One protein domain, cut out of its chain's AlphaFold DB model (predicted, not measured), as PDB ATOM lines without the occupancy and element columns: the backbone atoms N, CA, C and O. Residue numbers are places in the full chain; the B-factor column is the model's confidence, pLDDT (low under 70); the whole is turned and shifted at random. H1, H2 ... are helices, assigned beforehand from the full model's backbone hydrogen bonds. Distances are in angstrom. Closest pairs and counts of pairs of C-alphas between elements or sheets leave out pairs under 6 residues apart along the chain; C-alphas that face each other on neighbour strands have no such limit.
ATOM      1  N   THR A 147       4.431 -42.553 -44.389       82.56
ATOM      2  CA  THR A 147       4.607 -41.681 -43.215       82.56
ATOM      3  C   THR A 147       4.304 -42.407 -41.905       82.56
ATOM      4  O   THR A 147       5.071 -42.340 -40.942       82.56
ATOM      5  N   ARG A 148       3.203 -43.169 -41.855       84.81
ATOM      6  CA  ARG A 148       2.820 -43.936 -40.663       84.81
ATOM      7  C   ARG A 148       3.853 -45.014 -40.345       84.81
ATOM      8  O   ARG A 148       4.167 -45.235 -39.170       84.81
ATOM      9  N   LEU A 149       4.342 -45.700 -41.375       85.06
ATOM     10  CA  LEU A 149       5.380 -46.719 -41.256       85.06
ATOM     11  C   LEU A 149       6.692 -46.108 -40.748       85.06
ATOM     12  O   LEU A 149       7.270 -46.622 -39.791       85.06
ATOM     13  N   LEU A 150       7.110 -44.975 -41.311       83.94
ATOM     14  CA  LEU A 150       8.297 -44.231 -40.889       83.94
ATOM     15  C   LEU A 150       8.279 -43.874 -39.414       83.94
ATOM     16  O   LEU A 150       9.240 -44.169 -38.709       83.94
ATOM     17  N   MET A 151       7.178 -43.299 -38.927       85.06
ATOM     18  CA  MET A 151       7.052 -42.951 -37.510       85.06
ATOM     19  C   MET A 151       7.229 -44.183 -36.613       85.06
ATOM     20  O   MET A 151       7.931 -44.122 -35.603       85.06
ATOM     21  N   LYS A 152       6.651 -45.334 -36.995       86.31
ATOM     22  CA  LYS A 152       6.834 -46.598 -36.258       86.31
ATOM     23  C   LYS A 152       8.297 -47.045 -36.257       86.31
ATOM     24  O   LYS A 152       8.796 -47.468 -35.215       86.31
ATOM     25  N   LEU A 153       8.976 -46.963 -37.400       85.19
ATOM     26  CA  LEU A 153      10.380 -47.361 -37.538       85.19
ATOM     27  C   LEU A 153      11.317 -46.437 -36.753       85.19
ATOM     28  O   LEU A 153      12.196 -46.926 -36.048       85.19
ATOM     29  N   ILE A 154      11.097 -45.123 -36.815       86.19
ATOM     30  CA  ILE A 154      11.834 -44.131 -36.024       86.19
ATOM     31  C   ILE A 154      11.644 -44.417 -34.533       86.19
ATOM     32  O   ILE A 154      12.627 -44.542 -33.808       86.19
ATOM     33  N   GLN A 155      10.404 -44.618 -34.074       85.81
ATOM     34  CA  GLN A 155      10.140 -44.921 -32.667       85.81
ATOM     35  C   GLN A 155      10.812 -46.225 -32.217       85.81
ATOM     36  O   GLN A 155      11.362 -46.294 -31.117       85.81
ATOM     37  N   ARG A 156      10.788 -47.267 -33.059       85.56
ATOM     38  CA  ARG A 156      11.474 -48.539 -32.792       85.56
ATOM     39  C   ARG A 156      12.973 -48.325 -32.613       85.56
ATOM     40  O   ARG A 156      13.549 -48.822 -31.643       85.56
ATOM     41  N   ASP A 157      13.597 -47.600 -33.528       82.62
ATOM     42  CA  ASP A 157      15.038 -47.362 -33.513       82.62
ATOM     43  C   ASP A 157      15.432 -46.445 -32.335       82.62
ATOM     44  O   ASP A 157      16.397 -46.741 -31.631       82.62
ATOM     45  N   MET A 158      14.612 -45.445 -31.990       81.06
ATOM     46  CA  MET A 158      14.774 -44.636 -30.772       81.06
ATOM     47  C   MET A 158      14.666 -45.467 -29.488       81.06
ATOM     48  O   MET A 158      15.520 -45.372 -28.606       81.06
ATOM     49  N   ASN A 159      13.668 -46.348 -29.378       80.69
ATOM     50  CA  ASN A 159      13.546 -47.269 -28.240       80.69
ATOM     51  C   ASN A 159      14.759 -48.209 -28.141       80.69
ATOM     52  O   ASN A 159      15.216 -48.563 -27.051       80.69
ATOM     53  N   THR A 160      15.303 -48.595 -29.291       76.69
ATOM     54  CA  THR A 160      16.493 -49.438 -29.400       76.69
ATOM     55  C   THR A 160      17.756 -48.709 -28.914       76.69
ATOM     56  O   THR A 160      18.601 -49.335 -28.276       76.69
ATOM     57  N   LEU A 161      17.860 -47.391 -29.127       72.75
ATOM     58  CA  LEU A 161      18.908 -46.552 -28.527       72.75
ATOM     59  C   LEU A 161      18.719 -46.398 -27.010       72.75
ATOM     60  O   LEU A 161      19.669 -46.583 -26.251       72.75
ATOM     61  N   ARG A 162      17.488 -46.122 -26.554       71.00
ATOM     62  CA  ARG A 162      17.169 -45.915 -25.127       71.00
ATOM     63  C   ARG A 162      17.384 -47.167 -24.273       71.00
ATOM     64  O   ARG A 162      17.870 -47.068 -23.153       71.00
ATOM     65  N   SER A 163      17.025 -48.343 -24.788       65.38
ATOM     66  CA  SER A 163      17.105 -49.616 -24.050       65.38
ATOM     67  C   SER A 163      18.528 -50.139 -23.843       65.38
ATOM     68  O   SER A 163      18.708 -51.110 -23.109       65.38
ATOM     69  N   ARG A 164      19.537 -49.537 -24.485       59.38
ATOM     70  CA  ARG A 164      20.907 -50.069 -24.508       59.38
ATOM     71  C   ARG A 164      21.979 -49.114 -24.005       59.38
ATOM     72  O   ARG A 164      23.154 -49.352 -24.270       59.38
ATOM     73  N   THR A 165      21.603 -48.080 -23.252       50.78
ATOM     74  CA  THR A 165      22.561 -47.155 -22.636       50.78
ATOM     75  C   THR A 165      23.588 -47.940 -21.810       50.78
ATOM     76  O   THR A 165      23.251 -48.693 -20.897       50.78
ATOM     77  N   MET A 178      33.230 -48.569 -25.087       52.28
ATOM     78  CA  MET A 178      31.948 -48.934 -24.479       52.28
ATOM     79  C   MET A 178      31.350 -50.162 -25.193       52.28
ATOM     80  O   MET A 178      30.981 -50.079 -26.362       52.28
ATOM     81  N   GLN A 179      31.278 -51.310 -24.512       53.44
ATOM     82  CA  GLN A 179      30.690 -52.528 -25.074       53.44
ATOM     83  C   GLN A 179      29.202 -52.584 -24.738       53.44
ATOM     84  O   GLN A 179      28.812 -52.539 -23.573       53.44
ATOM     85  N   ILE A 180      28.365 -52.694 -25.765       54.91
ATOM     86  CA  ILE A 180      26.939 -52.957 -25.588       54.91
ATOM     87  C   ILE A 180      26.780 -54.463 -25.445       54.91
ATOM     88  O   ILE A 180      27.249 -55.219 -26.295       54.91
ATOM     89  N   ILE A 181      26.109 -54.901 -24.390       56.84
ATOM     90  CA  ILE A 181      25.817 -56.315 -24.167       56.84
ATOM     91  C   ILE A 181      24.355 -56.562 -24.545       56.84
ATOM     92  O   ILE A 181      23.458 -55.823 -24.137       56.84
ATOM     93  N   LYS A 182      24.103 -57.586 -25.363       57.78
ATOM     94  CA  LYS A 182      22.744 -58.048 -25.685       57.78
ATOM     95  C   LYS A 182      22.050 -58.562 -24.414       57.78
ATOM     96  O   LYS A 182      22.735 -59.057 -23.525       57.78
ATOM     97  N   PRO A 183      20.706 -58.616 -24.352       47.59
ATOM     98  CA  PRO A 183      19.999 -59.331 -23.280       47.59
ATOM     99  C   PRO A 183      20.432 -60.802 -23.122       47.59
ATOM    100  O   PRO A 183      20.267 -61.386 -22.059       47.59
ATOM    101  N   SER A 184      21.019 -61.393 -24.170       54.31
ATOM    102  CA  SER A 184      21.615 -62.733 -24.166       54.31
ATOM    103  C   SER A 184      23.015 -62.822 -23.537       54.31
ATOM    104  O   SER A 184      23.598 -63.903 -23.526       54.31
ATOM    105  N   GLY A 185      23.598 -61.711 -23.077       56.44
ATOM    106  CA  GLY A 185      24.941 -61.660 -22.487       56.44
ATOM    107  C   GLY A 185      26.100 -61.580 -23.490       56.44
ATOM    108  O   GLY A 185      27.253 -61.512 -23.078       56.44
ATOM    109  N   MET A 186      25.830 -61.567 -24.800       54.22
ATOM    110  CA  MET A 186      26.876 -61.483 -25.831       54.22
ATOM    111  C   MET A 186      27.225 -60.028 -26.192       54.22
ATOM    112  O   MET A 186      26.312 -59.199 -26.266       54.22
ATOM    113  N   PRO A 187      28.503 -59.714 -26.484       55.50
ATOM    114  CA  PRO A 187      28.906 -58.392 -26.958       55.50
ATOM    115  C   PRO A 187      28.291 -58.083 -28.334       55.50
ATOM    116  O   PRO A 187      28.231 -58.935 -29.223       55.50
ATOM    117  N   GLU A 188      27.793 -56.862 -28.495       63.88
ATOM    118  CA  GLU A 188      27.222 -56.340 -29.737       63.88
ATOM    119  C   GLU A 188      28.309 -55.741 -30.644       63.88
ATOM    120  O   GLU A 188      29.389 -55.363 -30.188       63.88
ATOM    121  N   ASN A 189      28.016 -55.638 -31.942       63.41
ATOM    122  CA  ASN A 189      28.910 -55.023 -32.926       63.41
ATOM    123  C   ASN A 189      29.317 -53.585 -32.507       63.41
ATOM    124  O   ASN A 189      28.431 -52.776 -32.222       63.41
ATOM    125  N   PRO A 190      30.615 -53.216 -32.546       57.69
ATOM    126  CA  PRO A 190      31.089 -51.864 -32.225       57.69
ATOM    127  C   PRO A 190      30.418 -50.729 -33.021       57.69
ATOM    128  O   PRO A 190      30.311 -49.612 -32.527       57.69
ATOM    129  N   ASN A 191      29.928 -51.006 -34.235       66.56
ATOM    130  CA  ASN A 191      29.245 -50.032 -35.097       66.56
ATOM    131  C   ASN A 191      27.727 -49.932 -34.851       66.56
ATOM    132  O   ASN A 191      27.022 -49.270 -35.610       66.56
ATOM    133  N   TYR A 192      27.199 -50.592 -33.819       67.06
ATOM    134  CA  TYR A 192      25.761 -50.684 -33.557       67.06
ATOM    135  C   TYR A 192      25.058 -49.322 -33.500       67.06
ATOM    136  O   TYR A 192      24.084 -49.093 -34.217       67.06
ATOM    137  N   TYR A 193      25.580 -48.398 -32.691       68.56
ATOM    138  CA  TYR A 193      24.997 -47.069 -32.542       68.56
ATOM    139  C   TYR A 193      25.071 -46.249 -33.827       68.56
ATOM    140  O   TYR A 193      24.105 -45.584 -34.193       68.56
ATOM    141  N   ARG A 194      26.197 -46.356 -34.538       75.38
ATOM    142  CA  ARG A 194      26.412 -45.689 -35.821       75.38
ATOM    143  C   ARG A 194      25.372 -46.124 -36.850       75.38
ATOM    144  O   ARG A 194      24.794 -45.278 -37.518       75.38
ATOM    145  N   ASN A 195      25.093 -47.422 -36.949       75.94
ATOM    146  CA  ASN A 195      24.117 -47.938 -37.912       75.94
ATOM    147  C   ASN A 195      22.694 -47.457 -37.598       75.94
ATOM    148  O   ASN A 195      21.988 -47.008 -38.497       75.94
ATOM    149  N   ILE A 196      22.284 -47.494 -36.326       76.19
ATOM    150  CA  ILE A 196      20.954 -47.009 -35.925       76.19
ATOM    151  C   ILE A 196      20.825 -45.504 -36.170       76.19
ATOM    152  O   ILE A 196      19.797 -45.049 -36.666       76.19
ATOM    153  N   ARG A 197      21.878 -44.737 -35.875       78.06
ATOM    154  CA  ARG A 197      21.920 -43.303 -36.156       78.06
ATOM    155  C   ARG A 197      21.771 -43.011 -37.649       78.06
ATOM    156  O   ARG A 197      20.916 -42.212 -38.007       78.06
ATOM    157  N   LEU A 198      22.508 -43.714 -38.510       80.19
ATOM    158  CA  LEU A 198      22.381 -43.574 -39.966       80.19
ATOM    159  C   LEU A 198      20.958 -43.881 -40.454       80.19
ATOM    160  O   LEU A 198      20.437 -43.180 -41.319       80.19
ATOM    161  N   HIS A 199      20.301 -44.899 -39.888       81.25
ATOM    162  CA  HIS A 199      18.906 -45.201 -40.218       81.25
ATOM    163  C   HIS A 199      17.954 -44.082 -39.778       81.25
ATOM    164  O   HIS A 199      17.031 -43.739 -40.515       81.25
ATOM    165  N   LEU A 200      18.151 -43.520 -38.583       81.94
ATOM    166  CA  LEU A 200      17.339 -42.413 -38.076       81.94
ATOM    167  C   LEU A 200      17.514 -41.154 -38.925       81.94
ATOM    168  O   LEU A 200      16.514 -40.578 -39.339       81.94
ATOM    169  N   GLU A 201      18.751 -40.776 -39.244       83.50
ATOM    170  CA  GLU A 201      19.061 -39.623 -40.097       83.50
ATOM    171  C   GLU A 201      18.430 -39.779 -41.489       83.50
ATOM    172  O   GLU A 201      17.737 -38.879 -41.956       83.50
ATOM    173  N   ALA A 202      18.563 -40.950 -42.121       82.44
ATOM    174  CA  ALA A 202      17.946 -41.211 -43.423       82.44
ATOM    175  C   ALA A 202      16.410 -41.095 -43.390       82.44
ATOM    176  O   ALA A 202      15.805 -40.559 -44.321       82.44
ATOM    177  N   ARG A 203      15.768 -41.579 -42.319       85.62
ATOM    178  CA  ARG A 203      14.305 -41.518 -42.162       85.62
ATOM    179  C   ARG A 203      13.799 -40.121 -41.823       85.62
ATOM    180  O   ARG A 203      12.743 -39.751 -42.322       85.62
ATOM    181  N   LEU A 204      14.536 -39.361 -41.012       82.75
ATOM    182  CA  LEU A 204      14.222 -37.961 -40.720       82.75
ATOM    183  C   LEU A 204      14.331 -37.107 -41.983       82.75
ATOM    184  O   LEU A 204      13.381 -36.406 -42.297       82.75
ATOM    185  N   ASN A 205      15.401 -37.263 -42.768       83.06
ATOM    186  CA  ASN A 205      15.554 -36.539 -44.034       83.06
ATOM    187  C   ASN A 205      14.413 -36.847 -45.015       83.06
ATOM    188  O   ASN A 205      13.917 -35.961 -45.705       83.06
ATOM    189  N   TYR A 206      13.977 -38.110 -45.079       79.88
ATOM    190  CA  TYR A 206      12.822 -38.478 -45.896       79.88
ATOM    191  C   TYR A 206      11.532 -37.814 -45.389       79.88
ATOM    192  O   TYR A 206      10.704 -37.380 -46.188       79.88
ATOM    193  N   LEU A 207      11.344 -37.763 -44.067       78.19
ATOM    194  CA  LEU A 207      10.172 -37.152 -43.451       78.19
ATOM    195  C   LEU A 207      10.119 -35.645 -43.710       78.19
ATOM    196  O   LEU A 207       9.080 -35.142 -44.126       78.19
ATOM    197  N   GLU A 208      11.248 -34.964 -43.540       76.75
ATOM    198  CA  GLU A 208      11.416 -33.531 -43.784       76.75
ATOM    199  C   GLU A 208      11.072 -33.186 -45.238       76.75
ATOM    200  O   GLU A 208      10.187 -32.369 -45.490       76.75
ATOM    201  N   ALA A 209      11.624 -33.936 -46.201       75.06
ATOM    202  CA  ALA A 209      11.293 -33.776 -47.617       75.06
ATOM    203  C   ALA A 209       9.791 -33.962 -47.911       75.06
ATOM    204  O   ALA A 209       9.251 -33.327 -48.810       75.06
ATOM    205  N   LYS A 210       9.086 -34.822 -47.165       71.81
ATOM    206  CA  LYS A 210       7.632 -35.012 -47.307       71.81
ATOM    207  C   LYS A 210       6.816 -33.874 -46.699       71.81
ATOM    208  O   LYS A 210       5.776 -33.532 -47.259       71.81
ATOM    209  N   VAL A 211       7.260 -33.308 -45.577       63.78
ATOM    210  CA  VAL A 211       6.610 -32.163 -44.918       63.78
ATOM    211  C   VAL A 211       6.740 -30.903 -45.776       63.78
ATOM    212  O   VAL A 211       5.767 -30.162 -45.923       63.78
ATOM    213  N   GLU A 212       7.893 -30.692 -46.411       57.53
ATOM    214  CA  GLU A 212       8.136 -29.544 -47.296       57.53
ATOM    215  C   GLU A 212       7.279 -29.559 -48.577       57.53
ATOM    216  O   GLU A 212       6.979 -28.504 -49.126       57.53
ATOM    217  N   ILE A 213       6.821 -30.732 -49.036       53.31
ATOM    218  CA  ILE A 213       5.984 -30.895 -50.246       53.31
ATOM    219  C   ILE A 213       4.477 -30.630 -49.966       53.31
ATOM    220  O   ILE A 213       3.648 -30.687 -50.873       53.31
ATOM    221  N   SER A 214       4.083 -30.322 -48.722       51.84
ATOM    222  CA  SER A 214       2.690 -30.393 -48.232       51.84
ATOM    223  C   SER A 214       1.683 -29.325 -48.711       51.84
ATOM    224  O   SER A 214       0.558 -29.295 -48.214       51.84
ATOM    225  N   ASP A 215       1.987 -28.529 -49.739       44.81
ATOM    226  CA  ASP A 215       1.025 -27.566 -50.312       44.81
ATOM    227  C   ASP A 215      -0.143 -28.223 -51.088       44.81
ATOM    228  O   ASP A 215      -1.029 -27.530 -51.595       44.81
ATOM    229  N   ILE A 216      -0.210 -29.561 -51.170       41.56
ATOM    230  CA  ILE A 216      -1.302 -30.279 -51.844       41.56
ATOM    231  C   ILE A 216      -1.947 -31.319 -50.905       41.56
ATOM    232  O   ILE A 216      -1.433 -32.417 -50.706       41.56
ATOM    233  N   ALA A 217      -3.149 -30.956 -50.439       47.03
ATOM    234  CA  ALA A 217      -4.198 -31.739 -49.766       47.03
ATOM    235  C   ALA A 217      -4.138 -31.916 -48.226       47.03
ATOM    236  O   ALA A 217      -3.369 -32.688 -47.654       47.03
ATOM    237  N   LEU A 218      -5.094 -31.198 -47.617       52.19
ATOM    238  CA  LEU A 218      -5.646 -31.240 -46.261       52.19
ATOM    239  C   LEU A 218      -6.045 -32.656 -45.789       52.19
ATOM    240  O   LEU A 218      -6.526 -33.446 -46.591       52.19
ATOM    241  N   GLU A 219      -5.926 -32.888 -44.472       53.38
ATOM    242  CA  GLU A 219      -6.454 -33.999 -43.630       53.38
ATOM    243  C   GLU A 219      -5.430 -34.955 -42.989       53.38
ATOM    244  O   GLU A 219      -5.795 -35.701 -42.081       53.38
ATOM    245  N   PHE A 220      -4.144 -34.904 -43.344       61.56
ATOM    246  CA  PHE A 220      -3.112 -35.592 -42.556       61.56
ATOM    247  C   PHE A 220      -2.616 -34.693 -41.406       61.56
ATOM    248  O   PHE A 220      -2.463 -33.485 -41.589       61.56
ATOM    249  N   ASP A 221      -2.366 -35.257 -40.218       71.69
ATOM    250  CA  ASP A 221      -1.883 -34.511 -39.042       71.69
ATOM    251  C   ASP A 221      -0.399 -34.122 -39.186       71.69
ATOM    252  O   ASP A 221       0.501 -34.689 -38.561       71.69
ATOM    253  N   TYR A 222      -0.135 -33.145 -40.054       72.31
ATOM    254  CA  TYR A 222       1.207 -32.616 -40.301       72.31
ATOM    255  C   TYR A 222       1.782 -31.879 -39.087       72.31
ATOM    256  O   TYR A 222       2.996 -31.875 -38.896       72.31
ATOM    257  N   ASN A 223       0.933 -31.301 -38.231       75.06
ATOM    258  CA  ASN A 223       1.382 -30.668 -36.991       75.06
ATOM    259  C   ASN A 223       1.921 -31.715 -36.012       75.06
ATOM    260  O   ASN A 223       3.026 -31.555 -35.495       75.06
ATOM    261  N   GLY A 224       1.188 -32.812 -35.802       78.75
ATOM    262  CA  GLY A 224       1.662 -33.953 -35.021       78.75
ATOM    263  C   GLY A 224       2.941 -34.559 -35.596       78.75
ATOM    264  O   GLY A 224       3.862 -34.882 -34.843       78.75
ATOM    265  N   LEU A 225       3.043 -34.641 -36.925       77.75
ATOM    266  CA  LEU A 225       4.239 -35.134 -37.604       77.75
ATOM    267  C   LEU A 225       5.466 -34.241 -37.367       77.75
ATOM    268  O   LEU A 225       6.527 -34.751 -37.010       77.75
ATOM    269  N   ARG A 226       5.307 -32.921 -37.500       80.75
ATOM    270  CA  ARG A 226       6.376 -31.947 -37.251       80.75
ATOM    271  C   ARG A 226       6.814 -31.953 -35.787       80.75
ATOM    272  O   ARG A 226       8.004 -31.952 -35.504       80.75
ATOM    273  N   MET A 227       5.870 -32.020 -34.844       82.75
ATOM    274  CA  MET A 227       6.203 -32.147 -33.419       82.75
ATOM    275  C   MET A 227       6.982 -33.435 -33.122       82.75
ATOM    276  O   MET A 227       7.932 -33.409 -32.340       82.75
ATOM    277  N   PHE A 228       6.604 -34.553 -33.749       83.06
ATOM    278  CA  PHE A 228       7.325 -35.820 -33.617       83.06
ATOM    279  C   PHE A 228       8.756 -35.716 -34.160       83.06
ATOM    280  O   PHE A 228       9.693 -36.173 -33.508       83.06
ATOM    281  N   GLU A 229       8.933 -35.095 -35.325       83.25
ATOM    282  CA  GLU A 229      10.247 -34.860 -35.925       83.25
ATOM    283  C   GLU A 229      11.163 -34.044 -35.003       83.25
ATOM    284  O   GLU A 229      12.275 -34.480 -34.698       83.25
ATOM    285  N   GLU A 230      10.675 -32.907 -34.498       85.81
ATOM    286  CA  GLU A 230      11.411 -32.043 -33.566       85.81
ATOM    287  C   GLU A 230      11.775 -32.781 -32.271       85.81
ATOM    288  O   GLU A 230      12.907 -32.684 -31.789       85.81
ATOM    289  N   GLN A 231      10.852 -33.583 -31.729       85.88
ATOM    290  CA  GLN A 231      11.121 -34.408 -30.553       85.88
ATOM    291  C   GLN A 231      12.269 -35.395 -30.813       85.88
ATOM    292  O   GLN A 231      13.187 -35.507 -29.999       85.88
ATOM    293  N   VAL A 232      12.243 -36.106 -31.942       83.44
ATOM    294  CA  VAL A 232      13.285 -37.083 -32.291       83.44
ATOM    295  C   VAL A 232      14.627 -36.386 -32.528       83.44
ATOM    296  O   VAL A 232      15.645 -36.868 -32.026       83.44
ATOM    297  N   LYS A 233      14.644 -35.242 -33.228       86.00
ATOM    298  CA  LYS A 233      15.850 -34.419 -33.448       86.00
ATOM    299  C   LYS A 233      16.467 -33.974 -32.112       86.00
ATOM    300  O   LYS A 233      17.668 -34.157 -31.900       86.00
ATOM    301  N   ALA A 234      15.655 -33.471 -31.179       83.75
ATOM    302  CA  ALA A 234      16.110 -33.049 -29.853       83.75
ATOM    303  C   ALA A 234      16.669 -34.215 -29.019       83.75
ATOM    304  O   ALA A 234      17.726 -34.093 -28.393       83.75
ATOM    305  N   GLU A 235      15.993 -35.366 -29.029       79.38
ATOM    306  CA  GLU A 235      16.460 -36.558 -28.319       79.38
ATOM    307  C   GLU A 235      17.767 -37.109 -28.897       79.38
ATOM    308  O   GLU A 235      18.667 -37.474 -28.138       79.38
ATOM    309  N   LEU A 236      17.904 -37.145 -30.226       77.88
ATOM    310  CA  LEU A 236      19.128 -37.596 -30.883       77.88
ATOM    311  C   LEU A 236      20.315 -36.680 -30.549       77.88
ATOM    312  O   LEU A 236      21.404 -37.182 -30.291       77.88
ATOM    313  N   ALA A 237      20.102 -35.362 -30.475       80.00
ATOM    314  CA  ALA A 237      21.129 -34.406 -30.055       80.00
ATOM    315  C   ALA A 237      21.547 -34.579 -28.580       80.00
ATOM    316  O   ALA A 237      22.705 -34.346 -28.225       80.00
ATOM    317  N   ALA A 238      20.623 -34.999 -27.709       74.56
ATOM    318  CA  ALA A 238      20.910 -35.277 -26.301       74.56
ATOM    319  C   ALA A 238      21.704 -36.582 -26.102       74.56
ATOM    320  O   ALA A 238      22.494 -36.704 -25.157       74.56
ATOM    321  N   LEU A 239      21.518 -37.559 -26.994       67.19
ATOM    322  CA  LEU A 239      22.312 -38.779 -27.036       67.19
ATOM    323  C   LEU A 239      23.728 -38.426 -27.521       67.19
ATOM    324  O   LEU A 239      23.970 -38.268 -28.711       67.19
TER     325      LEU A 239
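Overview. This is residues 147 to 165 and 178 to 239 of the 242 residues of an uncharacterized protein of Gammaproteobacteria bacterium (UniProt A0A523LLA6). Three helices stand in a loose up-and-down bundle, their centres making a triangle: the longest, H2, packs on H1 and on part of H3, and both of these run against it. Loops at the two ends of the bundle, residues 178 to 191 before H2 and residues 213 to 221 between H2 and H3, draw the outline out into a rod. The printed part has 81 residues, with three named helices in the order H1, H2, H3 and no named strand; the class is all helix, with 54 residues in helices. The whole is loose, with a radius of gyration of the C-alphas of 15.1 A, and the C-alphas span 50 by 20 by 17 A.

Arrangement. The longest helix is H2, residues 192 to 212. It touches H1, residues 147 to 162, with 9 pairs of C-alphas within 8 A; the closest C-alphas are those of Ile 154 and Leu 200, 6.1 A apart. H1 and H2 run opposite ways at a shallow tilt of 30 degrees. H2 also touches H3, residues 222 to 238, where the closest C-alphas are those of Leu 204 and Glu 229, 7.0 A apart. H2 touches H3 with residues 204 to 211 alone, and H3 touches H2 with residues 222 to 229 alone. H2 and H3 form a helical hairpin, running opposite ways at a shallow tilt of 30 degrees. H1 and H3 are close but not clearly touching: their closest C-alphas, those of Met 158 and Val 232, are 7.8 A apart. They run the same way at a shallow tilt of 22 degrees. In H1, H2 and H3 every O i to N i+4 pair is within hydrogen-bond range.

Along the chain. H2 has 21 residues and measures 30.8 A from C-alpha 192 at (25.761, -50.684, -33.557) to C-alpha 212. H1 has 16 residues and measures 22.4 A, beginning at C-alpha 147 at (4.607, -41.681, -43.215). H3 has 17 residues and measures 24.3 A, ending at C-alpha 238 at (20.910, -35.277, -26.301).

Size, cuts and confidence. The two C-alphas farthest apart are those of Gly 185 and Ile 216, 50.4 A. Residues 166 to 177 are not printed, and C-alphas 165 and 178 are 9.7 A apart across this cut, which lies in the link from H1 to H2. The link from H2 to H3, 9 residues, is short. Residues 178 to 191 hold no named element; their C-alphas lie 17 to 26 A from the mean of the C-alphas. The mean pLDDT of the printed part is 71.7, and 30 residues are under 70: residues 163 to 165, 178 to 193, 211 to 220, and residue 239.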